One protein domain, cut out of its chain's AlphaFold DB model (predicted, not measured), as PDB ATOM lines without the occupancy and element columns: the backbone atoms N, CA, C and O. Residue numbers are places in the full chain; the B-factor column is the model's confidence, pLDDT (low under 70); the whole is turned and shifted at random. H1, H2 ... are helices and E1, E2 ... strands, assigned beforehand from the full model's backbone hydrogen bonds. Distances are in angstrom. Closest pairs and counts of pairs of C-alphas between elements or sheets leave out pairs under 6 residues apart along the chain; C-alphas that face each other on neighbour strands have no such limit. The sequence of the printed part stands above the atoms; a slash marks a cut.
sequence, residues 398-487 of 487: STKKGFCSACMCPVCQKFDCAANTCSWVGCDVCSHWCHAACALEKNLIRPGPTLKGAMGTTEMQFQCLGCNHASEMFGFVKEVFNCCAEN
ATOM      1  N   SER A 398     142.698 196.027 213.262       82.88
ATOM      2  CA  SER A 398     142.641 196.926 212.096       82.88
ATOM      3  C   SER A 398     143.998 197.213 211.435       82.88
ATOM      4  O   SER A 398     144.038 197.532 210.249       82.88
ATOM      5  N   THR A 399     145.130 197.043 212.137       83.19
ATOM      6  CA  THR A 399     146.466 197.226 211.530       83.19
ATOM      7  C   THR A 399     146.865 196.114 210.560       83.19
ATOM      8  O   THR A 399     147.859 196.266 209.851       83.19
ATOM      9  N   LYS A 400     146.148 194.978 210.558       78.80
ATOM     10  CA  LYS A 400     146.425 193.782 209.737       78.80
ATOM     11  C   LYS A 400     147.866 193.246 209.859       78.80
ATOM     12  O   LYS A 400     148.366 192.556 208.977       78.80
ATOM     13  N   LYS A 401     148.549 193.511 210.984       83.24
ATOM     14  CA  LYS A 401     149.968 193.159 211.215       83.24
ATOM     15  C   LYS A 401     150.248 191.688 211.566       83.24
ATOM     16  O   LYS A 401     151.378 191.376 211.939       83.24
ATOM     17  N   GLY A 402     149.277 190.786 211.423       85.03
ATOM     18  CA  GLY A 402     149.425 189.374 211.800       85.03
ATOM     19  C   GLY A 402     149.085 189.071 213.265       85.03
ATOM     20  O   GLY A 402     149.661 188.155 213.844       85.03
ATOM     21  N   PHE A 403     148.191 189.851 213.882       87.80
ATOM     22  CA  PHE A 403     147.761 189.672 215.272       87.80
ATOM     23  C   PHE A 403     146.568 188.708 215.397       87.80
ATOM     24  O   PHE A 403     145.545 188.915 214.750       87.80
ATOM     25  N   CYS A 404     146.683 187.701 216.267       87.70
ATOM     26  CA  CYS A 404     145.625 186.737 216.579       87.70
ATOM     27  C   CYS A 404     145.118 186.938 218.016       87.70
ATOM     28  O   CYS A 404     145.834 186.621 218.967       87.70
ATOM     29  N   SER A 405     143.879 187.409 218.182       81.85
ATOM     30  CA  SER A 405     143.259 187.643 219.501       81.85
ATOM     31  C   SER A 405     143.173 186.383 220.372       81.85
ATOM     32  O   SER A 405     143.259 186.480 221.592       81.85
ATOM     33  N   ALA A 406     143.058 185.204 219.752       81.26
ATOM     34  CA  ALA A 406     142.865 183.932 220.446       81.26
ATOM     35  C   ALA A 406     144.116 183.398 221.173       81.26
ATOM     36  O   ALA A 406     143.983 182.482 221.982       81.26
ATOM     37  N   CYS A 407     145.322 183.907 220.883       83.94
ATOM     38  CA  CYS A 407     146.531 183.470 221.599       83.94
ATOM     39  C   CYS A 407     147.692 184.476 221.666       83.94
ATOM     40  O   CYS A 407     148.714 184.142 222.254       83.94
ATOM     41  N   MET A 408     147.625 185.658 221.039       87.49
ATOM     42  CA  MET A 408     148.716 186.644 221.082       87.49
ATOM     43  C   MET A 408     148.381 187.782 222.046       87.49
ATOM     44  O   MET A 408     147.347 188.430 221.931       87.49
ATOM     45  N   CYS A 409     149.311 188.090 222.945       89.41
ATOM     46  CA  CYS A 409     149.234 189.232 223.841       89.41
ATOM     47  C   CYS A 409     149.360 190.550 223.046       89.41
ATOM     48  O   CYS A 409     150.395 190.769 222.413       89.41
ATOM     49  N   PRO A 410     148.384 191.478 223.083       88.66
ATOM     50  CA  PRO A 410     148.431 192.740 222.342       88.66
ATOM     51  C   PRO A 410     149.589 193.664 222.747       88.66
ATOM     52  O   PRO A 410     150.016 194.484 221.938       88.66
ATOM     53  N   VAL A 411     150.120 193.524 223.969       89.85
ATOM     54  CA  VAL A 411     151.217 194.361 224.486       89.85
ATOM     55  C   VAL A 411     152.550 194.026 223.809       89.85
ATOM     56  O   VAL A 411     153.220 194.907 223.280       89.85
ATOM     57  N   CYS A 412     152.951 192.751 223.831       89.09
ATOM     58  CA  CYS A 412     154.265 192.299 223.355       89.09
ATOM     59  C   CYS A 412     154.201 191.463 222.065       89.09
ATOM     60  O   CYS A 412     155.231 191.001 221.574       89.09
ATOM     61  N   GLN A 413     152.994 191.243 221.534       86.57
ATOM     62  CA  GLN A 413     152.639 190.449 220.348       86.57
ATOM     63  C   GLN A 413     153.015 188.959 220.412       86.57
ATOM     64  O   GLN A 413     152.643 188.201 219.516       86.57
ATOM     65  N   LYS A 414     153.737 188.505 221.438       85.44
ATOM     66  CA  LYS A 414     154.041 187.088 221.684       85.44
ATOM     67  C   LYS A 414     152.782 186.338 222.120       85.44
ATOM     68  O   LYS A 414     151.853 186.943 222.644       85.44
ATOM     69  N   PHE A 415     152.780 185.034 221.900       84.25
ATOM     70  CA  PHE A 415     151.894 184.109 222.594       84.25
ATOM     71  C   PHE A 415     152.652 183.489 223.771       84.25
ATOM     72  O   PHE A 415     153.886 183.501 223.780       84.25
ATOM     73  N   ASP A 416     151.907 182.938 224.721       72.86
ATOM     74  CA  ASP A 416     152.424 182.069 225.775       72.86
ATOM     75  C   ASP A 416     152.057 180.610 225.460       72.86
ATOM     76  O   ASP A 416     151.082 180.335 224.753       72.86
ATOM     77  N   CYS A 417     152.849 179.683 225.986       63.68
ATOM     78  CA  CYS A 417     152.611 178.243 225.963       63.68
ATOM     79  C   CYS A 417     152.207 177.697 227.347       63.68
ATOM     80  O   CYS A 417     151.864 176.521 227.449       63.68
ATOM     81  N   ALA A 418     152.246 178.525 228.397       58.03
ATOM     82  CA  ALA A 418     151.889 178.171 229.767       58.03
ATOM     83  C   ALA A 418     150.369 177.975 229.949       58.03
ATOM     84  O   ALA A 418     149.666 178.824 230.502       58.03
ATOM     85  N   ALA A 419     149.855 176.827 229.502       53.68
ATOM     86  CA  ALA A 419     148.516 176.360 229.857       53.68
ATOM     87  C   ALA A 419     148.341 176.270 231.389       53.68
ATOM     88  O   ALA A 419     149.315 176.122 232.124       53.68
ATOM     89  N   ASN A 420     147.094 176.353 231.862       48.53
ATOM     90  CA  ASN A 420     146.698 176.232 233.276       48.53
ATOM     91  C   ASN A 420     147.333 177.248 234.251       48.53
ATOM     92  O   ASN A 420     147.201 177.102 235.462       48.53
ATOM     93  N   THR A 421     147.977 178.306 233.754       63.12
ATOM     94  CA  THR A 421     148.519 179.388 234.589       63.12
ATOM     95  C   THR A 421     147.620 180.621 234.547       63.12
ATOM     96  O   THR A 421     147.057 180.958 233.505       63.12
ATOM     97  N   CYS A 422     147.563 181.380 235.646       60.09
ATOM     98  CA  CYS A 422     146.944 182.715 235.687       60.09
ATOM     99  C   CYS A 422     147.815 183.787 234.986       60.09
ATOM    100  O   CYS A 422     147.906 184.932 235.424       60.09
ATOM    101  N   SER A 423     148.492 183.407 233.899       80.73
ATOM    102  CA  SER A 423     149.404 184.249 233.124       80.73
ATOM    103  C   SER A 423     148.687 185.256 232.228       80.73
ATOM    104  O   SER A 423     149.353 186.142 231.701       80.73
ATOM    105  N   TRP A 424     147.359 185.177 232.074       86.13
ATOM    106  CA  TRP A 424     146.561 186.025 231.182       86.13
ATOM    107  C   TRP A 424     145.486 186.831 231.918       86.13
ATOM    108  O   TRP A 424     144.801 186.324 232.802       86.13
ATOM    109  N   VAL A 425     145.282 188.071 231.473       87.77
ATOM    110  CA  VAL A 425     144.143 188.930 231.826       87.77
ATOM    111  C   VAL A 425     143.409 189.333 230.546       87.77
ATOM    112  O   VAL A 425     144.042 189.530 229.505       87.77
ATOM    113  N   GLY A 426     142.079 189.410 230.598       88.53
ATOM    114  CA  GLY A 426     141.226 189.583 229.422       88.53
ATOM    115  C   GLY A 426     140.186 190.680 229.575       88.53
ATOM    116  O   GLY A 426     139.751 190.986 230.681       88.53
ATOM    117  N   CYS A 427     139.771 191.256 228.446       89.38
ATOM    118  CA  CYS A 427     138.623 192.155 228.393       89.38
ATOM    119  C   CYS A 427     137.332 191.369 228.134       89.38
ATOM    120  O   CYS A 427     137.230 190.640 227.145       89.38
ATOM    121  N   ASP A 428     136.345 191.566 228.997       87.53
ATOM    122  CA  ASP A 428     135.004 190.981 228.925       87.53
ATOM    123  C   ASP A 428     134.215 191.413 227.677       87.53
ATOM    124  O   ASP A 428     133.573 190.580 227.040       87.53
ATOM    125  N   VAL A 429     134.315 192.687 227.277       84.48
ATOM    126  CA  VAL A 429     133.584 193.241 226.120       84.48
ATOM    127  C   VAL A 429     134.099 192.722 224.774       84.48
ATOM    128  O   VAL A 429     133.308 192.476 223.867       84.48
ATOM    129  N   CYS A 430     135.419 192.609 224.597       84.78
ATOM    130  CA  CYS A 430     136.034 192.428 223.272       84.78
ATOM    131  C   CYS A 430     137.027 191.261 223.172       84.78
ATOM    132  O   CYS A 430     137.795 191.216 222.212       84.78
ATOM    133  N   SER A 431     137.066 190.390 224.189       83.06
ATOM    134  CA  SER A 431     137.854 189.149 224.246       83.06
ATOM    135  C   SER A 431     139.331 189.264 223.827       83.06
ATOM    136  O   SER A 431     139.931 188.295 223.367       83.06
ATOM    137  N   HIS A 432     139.958 190.426 224.040       86.11
ATOM    138  CA  HIS A 432     141.413 190.572 223.952       86.11
ATOM    139  C   HIS A 432     142.065 190.159 225.264       86.11
ATOM    140  O   HIS A 432     141.735 190.716 226.312       86.11
ATOM    141  N   TRP A 433     143.049 189.268 225.174       87.76
ATOM    142  CA  TRP A 433     143.806 188.756 226.313       87.76
ATOM    143  C   TRP A 433     145.265 189.174 226.192       87.76
ATOM    144  O   TRP A 433     145.857 189.046 225.123       87.76
ATOM    145  N   CYS A 434     145.860 189.676 227.271       89.57
ATOM    146  CA  CYS A 434     147.290 189.955 227.358       89.57
ATOM    147  C   CYS A 434     147.912 189.234 228.550       89.57
ATOM    148  O   CYS A 434     147.215 188.898 229.505       89.57
ATOM    149  N   HIS A 435     149.228 189.020 228.522       89.82
ATOM    150  CA  HIS A 435     149.900 188.442 229.681       89.82
ATOM    151  C   HIS A 435     149.760 189.389 230.885       89.82
ATOM    152  O   HIS A 435     149.973 190.595 230.730       89.82
ATOM    153  N   ALA A 436     149.462 188.868 232.073       88.78
ATOM    154  CA  ALA A 436     149.321 189.629 233.313       88.78
ATOM    155  C   ALA A 436     150.580 190.462 233.615       88.78
ATOM    156  O   ALA A 436     150.486 191.663 233.857       88.78
ATOM    157  N   ALA A 437     151.770 189.869 233.460       87.02
ATOM    158  CA  ALA A 437     153.045 190.577 233.583       87.02
ATOM    159  C   ALA A 437     153.172 191.756 232.596       87.02
ATOM    160  O   ALA A 437     153.621 192.835 232.971       87.02
ATOM    161  N   CYS A 438     152.713 191.596 231.348       91.43
ATOM    162  CA  CYS A 438     152.699 192.680 230.361       91.43
ATOM    163  C   CYS A 438     151.620 193.741 230.650       91.43
ATOM    164  O   CYS A 438     151.780 194.890 230.241       91.43
ATOM    165  N   ALA A 439     150.531 193.379 231.333       90.81
ATOM    166  CA  ALA A 439     149.512 194.323 231.781       90.81
ATOM    167  C   ALA A 439     150.039 195.202 232.924       90.81
ATOM    168  O   ALA A 439     149.888 196.422 232.870       90.81
ATOM    169  N   LEU A 440     150.724 194.597 233.900       89.02
ATOM    170  CA  LEU A 440     151.419 195.294 234.985       89.02
ATOM    171  C   LEU A 440     152.526 196.215 234.456       89.02
ATOM    172  O   LEU A 440     152.532 197.401 234.761       89.02
ATOM    173  N   GLU A 441     153.410 195.713 233.584       90.65
ATOM    174  CA  GLU A 441     154.514 196.491 232.986       90.65
ATOM    175  C   GLU A 441     154.029 197.751 232.237       90.65
ATOM    176  O   GLU A 441     154.776 198.718 232.079       90.65
ATOM    177  N   LYS A 442     152.773 197.757 231.767       90.63
ATOM    178  CA  LYS A 442     152.138 198.893 231.079       90.63
ATOM    179  C   LYS A 442     151.083 199.629 231.913       90.63
ATOM    180  O   LYS A 442     150.416 200.502 231.365       90.63
ATOM    181  N   ASN A 443     150.960 199.333 233.211       90.61
ATOM    182  CA  ASN A 443     149.977 199.929 234.130       90.61
ATOM    183  C   ASN A 443     148.522 199.820 233.620       90.61
ATOM    184  O   ASN A 443     147.704 200.721 233.807       90.61
ATOM    185  N   LEU A 444     148.210 198.720 232.928       91.57
ATOM    186  CA  LEU A 444     146.871 198.408 232.423       91.57
ATOM    187  C   LEU A 444     145.990 197.771 233.499       91.57
ATOM    188  O   LEU A 444     144.775 197.874 233.406       91.57
ATOM    189  N   ILE A 445     146.590 197.131 234.502       90.41
ATOM    190  CA  ILE A 445     145.922 196.735 235.745       90.41
ATOM    191  C   ILE A 445     146.170 197.855 236.756       90.41
ATOM    192  O   ILE A 445     147.327 198.166 237.037       90.41
ATOM    193  N   ARG A 446     145.104 198.489 237.256       87.45
ATOM    194  CA  ARG A 446     145.180 199.607 238.215       87.45
ATOM    195  C   ARG A 446     143.846 199.831 238.941       87.45
ATOM    196  O   ARG A 446     142.814 199.423 238.407       87.45
ATOM    197  N   PRO A 447     143.829 200.532 240.091       85.82
ATOM    198  CA  PRO A 447     142.587 200.995 240.695       85.82
ATOM    199  C   PRO A 447     141.827 201.938 239.750       85.82
ATOM    200  O   PRO A 447     142.403 202.858 239.156       85.82
ATOM    201  N   GLY A 448     140.520 201.727 239.634       83.78
ATOM    202  CA  GLY A 448     139.575 202.589 238.928       83.78
ATOM    203  C   GLY A 448     138.256 202.716 239.700       83.78
ATOM    204  O   GLY A 448     138.065 202.023 240.698       83.78
ATOM    205  N   PRO A 449     137.355 203.632 239.306       80.75
ATOM    206  CA  PRO A 449     136.097 203.851 240.014       80.75
ATOM    207  C   PRO A 449     135.157 202.651 239.847       80.75
ATOM    208  O   PRO A 449     134.888 202.227 238.721       80.75
ATOM    209  N   THR A 450     134.635 202.126 240.955       76.20
ATOM    210  CA  THR A 450     133.691 200.997 240.962       76.20
ATOM    211  C   THR A 450     132.388 201.360 240.249       76.20
ATOM    212  O   THR A 450     131.781 202.381 240.574       76.20
ATOM    213  N   LEU A 451     131.879 200.510 239.348       67.24
ATOM    214  CA  LEU A 451     130.607 200.776 238.654       67.24
ATOM    215  C   LEU A 451     129.370 200.515 239.534       67.24
ATOM    216  O   LEU A 451     128.278 200.989 239.225       67.24
ATOM    217  N   LYS A 452     129.536 199.749 240.621       69.04
ATOM    218  CA  LYS A 452     128.464 199.298 241.536       69.04
ATOM    219  C   LYS A 452     128.685 199.692 243.005       69.04
ATOM    220  O   LYS A 452     127.886 199.325 243.862       69.04
ATOM    221  N   GLY A 453     129.784 200.379 243.307       66.25
ATOM    222  CA  GLY A 453     130.201 200.694 244.675       66.25
ATOM    223  C   GLY A 453     129.670 202.035 245.181       66.25
ATOM    224  O   GLY A 453     129.126 202.844 244.428       66.25
ATOM    225  N   ALA A 454     129.869 202.305 246.473       67.24
ATOM    226  CA  ALA A 454     129.623 203.633 247.030       67.24
ATOM    227  C   ALA A 454     130.576 204.670 246.402       67.24
ATOM    228  O   ALA A 454     131.722 204.351 246.068       67.24
ATOM    229  N   MET A 455     130.119 205.921 246.263       68.62
ATOM    230  CA  MET A 455     130.930 207.010 245.703       68.62
ATOM    231  C   MET A 455     132.247 207.168 246.476       68.62
ATOM    232  O   MET A 455     132.232 207.441 247.674       68.62
ATOM    233  N   GLY A 456     133.373 207.012 245.777       71.48
ATOM    234  CA  GLY A 456     134.719 207.052 246.361       71.48
ATOM    235  C   GLY A 456     135.370 205.680 246.571       71.48
ATOM    236  O   GLY A 456     136.565 205.634 246.838       71.48
ATOM    237  N   THR A 457     134.641 204.572 246.399       76.81
ATOM    238  CA  THR A 457     135.268 203.242 246.314       76.81
ATOM    239  C   THR A 457     136.004 203.068 244.985       76.81
ATOM    240  O   THR A 457     135.546 203.537 243.937       76.81
ATOM    241  N   THR A 458     137.142 202.381 245.036       81.49
ATOM    242  CA  THR A 458     137.901 201.945 243.864       81.49
ATOM    243  C   THR A 458     137.990 200.426 243.825       81.49
ATOM    244  O   THR A 458     138.009 199.760 244.858       81.49
ATOM    245  N   GLU A 459     138.080 199.877 242.618       82.80
ATOM    246  CA  GLU A 459     138.354 198.464 242.378       82.80
ATOM    247  C   GLU A 459     139.459 198.304 241.339       82.80
ATOM    248  O   GLU A 459     139.633 199.153 240.461       82.80
ATOM    249  N   MET A 460     140.206 197.205 241.425       87.23
ATOM    250  CA  MET A 460     141.192 196.860 240.408       87.23
ATOM    251  C   MET A 460     140.482 196.560 239.087       87.23
ATOM    252  O   MET A 460     139.564 195.741 239.022       87.23
ATOM    253  N   GLN A 461     140.907 197.258 238.037       90.04
ATOM    254  CA  GLN A 461     140.346 197.184 236.694       90.04
ATOM    255  C   GLN A 461     141.461 196.921 235.681       90.04
ATOM    256  O   GLN A 461     142.554 197.486 235.777       90.04
ATOM    257  N   PHE A 462     141.165 196.090 234.682       91.34
ATOM    258  CA  PHE A 462     142.019 195.881 233.517       91.34
ATOM    259  C   PHE A 462     141.565 196.764 232.351       91.34
ATOM    260  O   PHE A 462     140.472 196.590 231.811       91.34
ATOM    261  N   GLN A 463     142.422 197.690 231.922       92.61
ATOM    262  CA  GLN A 463     142.178 198.542 230.766       92.61
ATOM    263  C   GLN A 463     142.681 197.898 229.465       92.61
ATOM    264  O   GLN A 463     143.879 197.727 229.235       92.61
ATOM    265  N   CYS A 464     141.752 197.584 228.565       91.66
ATOM    266  CA  CYS A 464     142.045 196.903 227.311       91.66
ATOM    267  C   CYS A 464     142.706 197.822 226.267       91.66
ATOM    268  O   CYS A 464     142.088 198.778 225.804       91.66
ATOM    269  N   LEU A 465     143.896 197.465 225.764       90.14
ATOM    270  CA  LEU A 465     144.552 198.180 224.647       90.14
ATOM    271  C   LEU A 465     143.780 198.151 223.310       90.14
ATOM    272  O   LEU A 465     144.115 198.907 222.400       90.14
ATOM    273  N   GLY A 466     142.797 197.257 223.155       85.65
ATOM    274  CA  GLY A 466     142.001 197.140 221.931       85.65
ATOM    275  C   GLY A 466     140.906 198.206 221.827       85.65
ATOM    276  O   GLY A 466     140.811 198.891 220.808       85.65
ATOM    277  N   CYS A 467     140.086 198.334 222.876       87.94
ATOM    278  CA  CYS A 467     138.881 199.177 222.911       87.94
ATOM    279  C   CYS A 467     138.880 200.250 224.018       87.94
ATOM    280  O   CYS A 467     137.896 200.970 224.157       87.94
ATOM    281  N   ASN A 468     139.945 200.353 224.820       89.43
ATOM    282  CA  ASN A 468     140.081 201.212 226.008       89.43
ATOM    283  C   ASN A 468     139.075 200.965 227.153       89.43
ATOM    284  O   ASN A 468     139.139 201.684 228.154       89.43
ATOM    285  N   HIS A 469     138.194 199.962 227.044       89.97
ATOM    286  CA  HIS A 469     137.278 199.553 228.114       89.97
ATOM    287  C   HIS A 469     138.046 199.093 229.363       89.97
ATOM    288  O   HIS A 469     139.129 198.516 229.241       89.97
ATOM    289  N   ALA A 470     137.477 199.353 230.540       91.24
ATOM    290  CA  ALA A 470     138.030 198.991 231.840       91.24
ATOM    291  C   ALA A 470     137.170 197.887 232.471       91.24
ATOM    292  O   ALA A 470     136.108 198.162 233.022       91.24
ATOM    293  N   SER A 471     137.631 196.642 232.359       90.23
ATOM    294  CA  SER A 471     136.949 195.466 232.901       90.23
ATOM    295  C   SER A 471     137.248 195.338 234.402       90.23
ATOM    296  O   SER A 471     138.418 195.303 234.790       90.23
ATOM    297  N   GLU A 472     136.216 195.268 235.248       86.73
ATOM    298  CA  GLU A 472     136.350 195.000 236.693       86.73
ATOM    299  C   GLU A 472     136.995 193.618 236.935       86.73
ATOM    300  O   GLU A 472     136.735 192.660 236.203       86.73
ATOM    301  N   MET A 473     137.866 193.506 237.944       83.90
ATOM    302  CA  MET A 473     138.531 192.249 238.311       83.90
ATOM    303  C   MET A 473     137.790 191.580 239.477       83.90
ATOM    304  O   MET A 473     137.391 192.248 240.429       83.90
ATOM    305  N   PHE A 474     137.605 190.256 239.420       77.10
ATOM    306  CA  PHE A 474     136.707 189.513 240.319       77.10
ATOM    307  C   PHE A 474     137.390 188.337 241.041       77.10
ATOM    308  O   PHE A 474     138.374 187.779 240.553       77.10
ATOM    309  N   GLY A 475     136.829 187.934 242.189       77.15
ATOM    310  CA  GLY A 475     137.274 186.778 242.980       77.15
ATOM    311  C   GLY A 475     138.719 186.885 243.482       77.15
ATOM    312  O   GLY A 475     139.254 187.985 243.607       77.15
ATOM    313  N   PHE A 476     139.372 185.738 243.701       74.89
ATOM    314  CA  PHE A 476     140.766 185.657 244.172       74.89
ATOM    315  C   PHE A 476     141.748 186.491 243.328       74.89
ATOM    316  O   PHE A 476     142.743 186.997 243.836       74.89
ATOM    317  N   VAL A 477     141.466 186.669 242.030       75.29
ATOM    318  CA  VAL A 477     142.298 187.474 241.124       75.29
ATOM    319  C   VAL A 477     142.313 188.939 241.573       75.29
ATOM    320  O   VAL A 477     143.373 189.555 241.614       75.29
ATOM    321  N   LYS A 478     141.157 189.484 241.979       76.39
ATOM    322  CA  LYS A 478     141.037 190.835 242.555       76.39
ATOM    323  C   LYS A 478     141.885 190.973 243.818       76.39
ATOM    324  O   LYS A 478     142.582 191.965 243.970       76.39
ATOM    325  N   GLU A 479     141.846 189.974 244.695       74.74
ATOM    326  CA  GLU A 479     142.585 189.967 245.963       74.74
ATOM    327  C   GLU A 479     144.099 189.914 245.735       74.74
ATOM    328  O   GLU A 479     144.819 190.736 246.294       74.74
ATOM    329  N   VAL A 480     144.579 189.050 244.832       75.88
ATOM    330  CA  VAL A 480     145.999 189.003 244.443       75.88
ATOM    331  C   VAL A 480     146.472 190.352 243.895       75.88
ATOM    332  O   VAL A 480     147.507 190.856 244.325       75.88
ATOM    333  N   PHE A 481     145.719 190.978 242.983       75.25
ATOM    334  CA  PHE A 481     146.114 192.287 242.451       75.25
ATOM    335  C   PHE A 481     145.927 193.439 243.448       75.25
ATOM    336  O   PHE A 481     146.698 194.387 243.368       75.25
ATOM    337  N   ASN A 482     144.998 193.358 244.408       71.96
ATOM    338  CA  ASN A 482     144.920 194.303 245.529       71.96
ATOM    339  C   ASN A 482     146.185 194.217 246.401       71.96
ATOM    340  O   ASN A 482     146.822 195.233 246.659       71.96
ATOM    341  N   CYS A 483     146.571 193.007 246.826       69.23
ATOM    342  CA  CYS A 483     147.741 192.778 247.679       69.23
ATOM    343  C   CYS A 483     149.067 193.169 247.011       69.23
ATOM    344  O   CYS A 483     150.026 193.475 247.708       69.23
ATOM    345  N   CYS A 484     149.131 193.165 245.679       64.31
ATOM    346  CA  CYS A 484     150.327 193.537 244.920       64.31
ATOM    347  C   CYS A 484     150.251 194.941 244.284       64.31
ATOM    348  O   CYS A 484     151.114 195.288 243.477       64.31
ATOM    349  N   ALA A 485     149.242 195.745 244.637       57.30
ATOM    350  CA  ALA A 485     149.086 197.144 244.231       57.30
ATOM    351  C   ALA A 485     149.319 198.107 245.411       57.30
ATOM    352  O   ALA A 485     148.567 199.062 245.603       57.30
ATOM    353  N   GLU A 486     150.343 197.832 246.225       49.72
ATOM    354  CA  GLU A 486     150.724 198.671 247.365       49.72
ATOM    355  C   GLU A 486     151.153 200.085 246.921       49.72
ATOM    356  O   GLU A 486     152.227 200.250 246.344       49.72
ATOM    357  N   ASN A 487     150.307 201.073 247.250       39.54
ATOM    358  CA  ASN A 487     150.546 202.529 247.340       39.54
ATOM    359  C   ASN A 487     151.387 203.199 246.228       39.54
ATOM    360  O   ASN A 487     152.586 203.476 246.464       39.54
TER     361      ASN A 487
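AT A GLANCE: This is residues 398 to 487 of the 487 residues of the protein "Protein OBERON 3" of Zea mays (UniProt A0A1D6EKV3). With little regular structure, a looped stretch, residues 398 to 423, leads at one end into the small hairpin E1-E2 near the middle, then short helix H1, then an antiparallel three-strand sheet, E3 - E4 - E5, with H2 across one face. Of 90 printed residues, 35 are in the two named helices and five named strands, class mixed. The whole is compact, radius of gyration of the C-alphas 13.6 A, but elongated, 43 by 27 by 20 A.

HOW THE PARTS SIT: E1, residues 424 to 426, and E2, 433 to 435, form an antiparallel hairpin; N 425 and O 434 are 2.9 A apart. The closest C-alphas of E1 and H1, residues 436 to 441, are Trp 424 and Ala 436, 5.0 A. E3, 445 to 449, E4, 458 to 463, and E5, 470 to 472, form a meander, each strand the antiparallel neighbour of the one before; N 448 and O 459 are 2.8 A apart, N 462 and O 471 2.9 A. H1 only grazes this sheet. H2, 475 to 483, is on it at a height of 9.7 A; its closest C-alpha pair with E4 is Lys 478 and Met 460, 6.4 A. Every O i to N i+4 pair in H1 and H2 is within hydrogen-bond range.

IN THESE COORDINATES: E1 begins at C-alpha 424 (146.561, 186.025, 231.182); H2, 12.9 A long, ends at C-alpha 483 (147.741, 192.778, 247.679). E4 spans 14.2 A.

THE WHOLE: The farthest C-alphas, Gly 402 and Ala 454, are 42.9 A apart. The printed part has no cut, and no link between named elements is long. pLDDT is under 70 at residues 417 to 422, 451 to 455 and 483 to 487.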